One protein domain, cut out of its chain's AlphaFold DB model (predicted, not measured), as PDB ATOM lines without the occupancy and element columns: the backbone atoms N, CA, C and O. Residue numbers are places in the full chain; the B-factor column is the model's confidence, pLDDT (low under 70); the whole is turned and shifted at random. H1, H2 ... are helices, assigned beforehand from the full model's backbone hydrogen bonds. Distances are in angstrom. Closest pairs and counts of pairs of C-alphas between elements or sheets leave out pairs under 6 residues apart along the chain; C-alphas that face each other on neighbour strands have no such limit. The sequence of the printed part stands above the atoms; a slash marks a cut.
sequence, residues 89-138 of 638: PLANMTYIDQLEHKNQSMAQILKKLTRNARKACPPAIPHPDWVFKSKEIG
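This is residues 89 to 138 of the 638 residues of a protein of Zea mays (UniProt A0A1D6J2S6). One long straight helix, H1, makes the length of a rod; past its end the printed part turns in a loop and folds back, bringing the short helix H2 beside the later part of H1. Residues 120 to 125, at the turn, stick out. The printed part has 50 residues, with H1 then H2 and no named strand; the class is all helix. It is extended, with a radius of gyration of the C-alphas of 15.5 A and spans of 49 by 21 by 9 A.

H1 holds residues 95 to 120, from C-alpha 95 at (289.416, 361.920, 156.332) to C-alpha 120 at (283.819, 396.808, 166.915), 36.9 A. H2 holds residues 129 to 133 and ends at C-alpha 133 (281.001, 384.612, 178.502).

H1 and H2 only just touch, with 3 pairs of C-alphas within 8 A, H1 with residues 114 to 118 alone. The closest C-alphas are those of Thr 114 and Val 131, 6.4 A apart. In H1 and H2 every O i to N i+4 pair is within hydrogen-bond range.

The C-alphas farthest apart, of Asn 92 and Ala 124, are 49.5 A apart. The printed part has no cut. The link from H1 to H2 is short. No printed residue is under 70 in pLDDT.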
ATOM      1  N   PRO A  89     291.685 370.133 147.753       92.31
ATOM      2  CA  PRO A  89     292.991 370.531 148.293       92.31
ATOM      3  C   PRO A  89     293.416 369.779 149.564       92.31
ATOM      4  O   PRO A  89     294.583 369.816 149.935       92.31
ATOM      5  N   LEU A  90     292.483 369.102 150.243       94.19
ATOM      6  CA  LEU A  90     292.753 368.302 151.441       94.19
ATOM      7  C   LEU A  90     292.798 366.787 151.166       94.19
ATOM      8  O   LEU A  90     292.944 366.013 152.106       94.19
ATOM      9  N   ALA A  91     292.691 366.342 149.907       91.50
ATOM     10  CA  ALA A  91     292.613 364.916 149.558       91.50
ATOM     11  C   ALA A  91     293.863 364.100 149.928       91.50
ATOM     12  O   ALA A  91     293.803 362.875 149.977       91.50
ATOM     13  N   ASN A  92     295.003 364.756 150.166       92.25
ATOM     14  CA  ASN A  92     296.239 364.095 150.601       92.25
ATOM     15  C   ASN A  92     296.235 363.745 152.099       92.25
ATOM     16  O   ASN A  92     297.120 363.028 152.551       92.25
ATOM     17  N   MET A  93     295.259 364.246 152.862       94.69
ATOM     18  CA  MET A  93     295.075 363.953 154.283       94.69
ATOM     19  C   MET A  93     294.031 362.848 154.454       94.69
ATOM     20  O   MET A  93     293.064 362.784 153.682       94.69
ATOM     21  N   THR A  94     294.176 362.014 155.490       95.88
ATOM     22  CA  THR A  94     293.114 361.065 155.852       95.88
ATOM     23  C   THR A  94     291.840 361.829 156.208       95.88
ATOM     24  O   THR A  94     291.896 362.990 156.609       95.88
ATOM     25  N   TYR A  95     290.667 361.210 156.060       95.12
ATOM     26  CA  TYR A  95     289.416 361.920 156.332       95.12
ATOM     27  C   TYR A  95     289.319 362.421 157.784       95.12
ATOM     28  O   TYR A  95     288.852 363.533 158.019       95.12
ATOM     29  N   ILE A  96     289.849 361.653 158.741       96.25
ATOM     30  CA  ILE A  96     289.925 362.045 160.155       96.25
ATOM     31  C   ILE A  96     290.786 363.305 160.315       96.25
ATOM     32  O   ILE A  96     290.340 364.277 160.925       96.25
ATOM     33  N   ASP A  97     291.961 363.350 159.681       97.19
ATOM     34  CA  ASP A  97     292.829 364.533 159.718       97.19
ATOM     35  C   ASP A  97     292.171 365.745 159.039       97.19
ATOM     36  O   ASP A  97     292.352 366.885 159.469       97.19
ATOM     37  N   GLN A  98     291.366 365.527 157.989       96.69
ATOM     38  CA  GLN A  98     290.586 366.602 157.367       96.69
ATOM     39  C   GLN A  98     289.557 367.186 158.341       96.69
ATOM     40  O   GLN A  98     289.380 368.407 158.377       96.69
ATOM     41  N   LEU A  99     288.864 366.339 159.110       96.38
ATOM     42  CA  LEU A  99     287.911 366.780 160.131       96.38
ATOM     43  C   LEU A  99     288.622 367.554 161.238       96.38
ATOM     44  O   LEU A  99     288.169 368.640 161.603       96.38
ATOM     45  N   GLU A 100     289.757 367.057 161.730       96.88
ATOM     46  CA  GLU A 100     290.551 367.752 162.743       96.88
ATOM     47  C   GLU A 100     291.054 369.112 162.237       96.88
ATOM     48  O   GLU A 100     290.847 370.139 162.891       96.88
ATOM     49  N   HIS A 101     291.612 369.159 161.028       96.12
ATOM     50  CA  HIS A 101     292.052 370.402 160.401       96.12
ATOM     51  C   HIS A 101     290.900 371.415 160.260       96.12
ATOM     52  O   HIS A 101     291.057 372.600 160.581       96.12
ATOM     53  N   LYS A 102     289.713 370.971 159.819       95.62
ATOM     54  CA  LYS A 102     288.520 371.834 159.714       95.62
ATOM     55  C   LYS A 102     288.036 372.311 161.085       95.62
ATOM     56  O   LYS A 102     287.717 373.492 161.222       95.62
ATOM     57  N   ASN A 103     288.031 371.438 162.091       95.12
ATOM     58  CA  ASN A 103     287.687 371.773 163.474       95.12
ATOM     59  C   ASN A 103     288.594 372.874 164.028       95.12
ATOM     60  O   ASN A 103     288.114 373.899 164.521       95.12
ATOM     61  N   GLN A 104     289.909 372.696 163.896       95.31
ATOM     62  CA  GLN A 104     290.893 373.673 164.352       95.31
ATOM     63  C   GLN A 104     290.747 375.002 163.598       95.31
ATOM     64  O   GLN A 104     290.691 376.064 164.226       95.31
ATOM     65  N   SER A 105     290.616 374.957 162.269       95.50
ATOM     66  CA  SER A 105     290.416 376.148 161.433       95.50
ATOM     67  C   SER A 105     289.158 376.929 161.833       95.50
ATOM     68  O   SER A 105     289.224 378.139 162.074       95.50
ATOM     69  N   MET A 106     288.025 376.239 162.007       93.81
ATOM     70  CA  MET A 106     286.765 376.864 162.412       93.81
ATOM     71  C   MET A 106     286.862 377.484 163.807       93.81
ATOM     72  O   MET A 106     286.478 378.640 163.996       93.81
ATOM     73  N   ALA A 107     287.469 376.788 164.773       93.25
ATOM     74  CA  ALA A 107     287.698 377.338 166.106       93.25
ATOM     75  C   ALA A 107     288.531 378.635 166.062       93.25
ATOM     76  O   ALA A 107     288.241 379.587 166.791       93.25
ATOM     77  N   GLN A 108     289.537 378.726 165.183       95.12
ATOM     78  CA  GLN A 108     290.320 379.957 165.007       95.12
ATOM     79  C   GLN A 108     289.509 381.088 164.362       95.12
ATOM     80  O   GLN A 108     289.628 382.245 164.791       95.12
ATOM     81  N   ILE A 109     288.669 380.777 163.372       93.56
ATOM     82  CA  ILE A 109     287.747 381.739 162.748       93.56
ATOM     83  C   ILE A 109     286.768 382.285 163.792       93.56
ATOM     84  O   ILE A 109     286.636 383.503 163.926       93.56
ATOM     85  N   LEU A 110     286.162 381.414 164.596       90.75
ATOM     86  CA  LEU A 110     285.236 381.787 165.665       90.75
ATOM     87  C   LEU A 110     285.920 382.645 166.744       90.75
ATOM     88  O   LEU A 110     285.419 383.708 167.105       90.75
ATOM     89  N   LYS A 111     287.135 382.287 167.181       92.88
ATOM     90  CA  LYS A 111     287.936 383.139 168.085       92.88
ATOM     91  C   LYS A 111     288.263 384.498 167.466       92.88
ATOM     92  O   LYS A 111     288.377 385.505 168.172       92.88
ATOM     93  N   LYS A 112     288.494 384.558 166.150       92.81
ATOM     94  CA  LYS A 112     288.713 385.821 165.426       92.81
ATOM     95  C   LYS A 112     287.445 386.666 165.399       92.81
ATOM     96  O   LYS A 112     287.544 387.872 165.618       92.81
ATOM     97  N   LEU A 113     286.288 386.044 165.202       89.00
ATOM     98  CA  LEU A 113     284.993 386.709 165.257       89.00
ATOM     99  C   LEU A 113     284.754 387.356 166.626       89.00
ATOM    100  O   LEU A 113     284.522 388.561 166.673       89.00
ATOM    101  N   THR A 114     284.943 386.622 167.730       89.31
ATOM    102  CA  THR A 114     284.828 387.166 169.098       89.31
ATOM    103  C   THR A 114     285.730 388.384 169.313       89.31
ATOM    104  O   THR A 114     285.304 389.414 169.841       89.31
ATOM    105  N   ARG A 115     286.995 388.300 168.875       90.25
ATOM    106  CA  ARG A 115     287.956 389.410 168.989       90.25
ATOM    107  C   ARG A 115     287.530 390.622 168.169       90.25
ATOM    108  O   ARG A 115     287.678 391.747 168.638       90.25
ATOM    109  N   ASN A 116     287.033 390.400 166.957       89.81
ATOM    110  CA  ASN A 116     286.576 391.471 166.079       89.81
ATOM    111  C   ASN A 116     285.305 392.131 166.621       89.81
ATOM    112  O   ASN A 116     285.251 393.355 166.643       89.81
ATOM    113  N   ALA A 117     284.345 391.354 167.126       86.00
ATOM    114  CA  ALA A 117     283.138 391.877 167.763       86.00
ATOM    115  C   ALA A 117     283.486 392.769 168.962       86.00
ATOM    116  O   ALA A 117     283.045 393.912 169.031       86.00
ATOM    117  N   ARG A 118     284.392 392.314 169.843       85.44
ATOM    118  CA  ARG A 118     284.865 393.113 170.986       85.44
ATOM    119  C   ARG A 118     285.495 394.446 170.570       85.44
ATOM    120  O   ARG A 118     285.319 395.438 171.268       85.44
ATOM    121  N   LYS A 119     286.248 394.457 169.463       87.31
ATOM    122  CA  LYS A 119     286.887 395.664 168.909       87.31
ATOM    123  C   LYS A 119     285.905 396.593 168.195       87.31
ATOM    124  O   LYS A 119     286.176 397.783 168.109       87.31
ATOM    125  N   ALA A 120     284.827 396.045 167.639       85.94
ATOM    126  CA  ALA A 120     283.819 396.808 166.915       85.94
ATOM    127  C   ALA A 120     282.870 397.567 167.857       85.94
ATOM    128  O   ALA A 120     282.322 398.586 167.447       85.94
ATOM    129  N   CYS A 121     282.699 397.108 169.103       79.38
ATOM    130  CA  CYS A 121     281.922 397.815 170.122       79.38
ATOM    131  C   CYS A 121     282.606 399.144 170.508       79.38
ATOM    132  O   CYS A 121     283.733 399.119 171.015       79.38
ATOM    133  N   PRO A 122     281.950 400.303 170.301       79.94
ATOM    134  CA  PRO A 122     282.444 401.590 170.780       79.94
ATOM    135  C   PRO A 122     282.606 401.592 172.310       79.94
ATOM    136  O   PRO A 122     281.811 400.946 172.988       79.94
ATOM    137  N   PRO A 123     283.542 402.371 172.886       74.56
ATOM    138  CA  PRO A 123     283.758 402.414 174.340       74.56
ATOM    139  C   PRO A 123     282.517 402.805 175.160       74.56
ATOM    140  O   PRO A 123     282.438 402.485 176.339       74.56
ATOM    141  N   ALA A 124     281.570 403.511 174.536       78.19
ATOM    142  CA  ALA A 124     280.331 403.975 175.154       78.19
ATOM    143  C   ALA A 124     279.191 402.938 175.134       78.19
ATOM    144  O   ALA A 124     278.154 403.182 175.744       78.19
ATOM    145  N   ILE A 125     279.353 401.812 174.428       77.25
ATOM    146  CA  ILE A 125     278.338 400.757 174.337       77.25
ATOM    147  C   ILE A 125     278.844 399.541 175.122       77.25
ATOM    148  O   ILE A 125     279.930 399.042 174.811       77.25
ATOM    149  N   PRO A 126     278.088 399.042 176.119       78.06
ATOM    150  CA  PRO A 126     278.422 397.802 176.809       78.06
ATOM    151  C   PRO A 126     278.617 396.653 175.814       78.06
ATOM    152  O   PRO A 126     277.861 396.516 174.849       78.06
ATOM    153  N   HIS A 127     279.637 395.818 176.024       78.62
ATOM    154  CA  HIS A 127     279.809 394.638 175.179       78.62
ATOM    155  C   HIS A 127     278.620 393.683 175.354       78.62
ATOM    156  O   HIS A 127     278.129 393.538 176.472       78.62
ATOM    157  N   PRO A 128     278.202 392.976 174.290       81.62
ATOM    158  CA  PRO A 128     277.207 391.919 174.413       81.62
ATOM    159  C   PRO A 128     277.641 390.841 175.415       81.62
ATOM    160  O   PRO A 128     278.812 390.448 175.433       81.62
ATOM    161  N   ASP A 129     276.696 390.295 176.182       85.25
ATOM    162  CA  ASP A 129     276.951 389.282 177.221       85.25
ATOM    163  C   ASP A 129     277.766 388.083 176.725       85.25
ATOM    164  O   ASP A 129     278.676 387.600 177.408       85.25
ATOM    165  N   TRP A 130     277.486 387.614 175.506       84.62
ATOM    166  CA  TRP A 130     278.201 386.487 174.907       84.62
ATOM    167  C   TRP A 130     279.702 386.778 174.724       84.62
ATOM    168  O   TRP A 130     280.531 385.873 174.836       84.62
ATOM    169  N   VAL A 131     280.098 388.042 174.525       85.50
ATOM    170  CA  VAL A 131     281.511 388.444 174.408       85.50
ATOM    171  C   VAL A 131     282.233 388.316 175.749       85.50
ATOM    172  O   VAL A 131     283.434 388.015 175.762       85.50
ATOM    173  N   PHE A 132     281.543 388.524 176.872       84.38
ATOM    174  CA  PHE A 132     282.108 388.295 178.204       84.38
ATOM    175  C   PHE A 132     282.201 386.800 178.511       84.38
ATOM    176  O   PHE A 132     283.300 386.314 178.801       84.38
ATOM    177  N   LYS A 133     281.092 386.072 178.317       87.00
ATOM    178  CA  LYS A 133     281.001 384.612 178.502       87.00
ATOM    179  C   LYS A 133     281.978 383.841 177.613       87.00
ATOM    180  O   LYS A 133     282.441 382.771 177.991       87.00
ATOM    181  N   SER A 134     282.394 384.418 176.480       89.31
ATOM    182  CA  SER A 134     283.394 383.809 175.592       89.31
ATOM    183  C   SER A 134     284.676 383.381 176.309       89.31
ATOM    184  O   SER A 134     285.294 382.399 175.907       89.31
ATOM    185  N   LYS A 135     285.095 384.083 177.374       88.00
ATOM    186  CA  LYS A 135     286.312 383.739 178.128       88.00
ATOM    187  C   LYS A 135     286.219 382.362 178.788       88.00
ATOM    188  O   LYS A 135     287.223 381.660 178.832       88.00
ATOM    189  N   GLU A 136     285.031 381.980 179.246       91.44
ATOM    190  CA  GLU A 136     284.766 380.706 179.926       91.44
ATOM    191  C   GLU A 136     284.829 379.524 178.951       91.44
ATOM    192  O   GLU A 136     285.205 378.420 179.329       91.44
ATOM    193  N   ILE A 137     284.551 379.774 177.669       91.25
ATOM    194  CA  ILE A 137     284.572 378.778 176.586       91.25
ATOM    195  C   ILE A 137     285.777 378.955 175.647       91.25
ATOM    196  O   ILE A 137     285.700 378.726 174.439       91.25
ATOM    197  N   GLY A 138     286.916 379.405 176.181       90.31
ATOM    198  CA  GLY A 138     288.182 379.457 175.435       90.31
ATOM    199  C   GLY A 138     288.245 380.528 174.336       90.31
ATOM    200  O   GLY A 138     288.993 380.388 173.364       90.31
TER     201      GLY A 138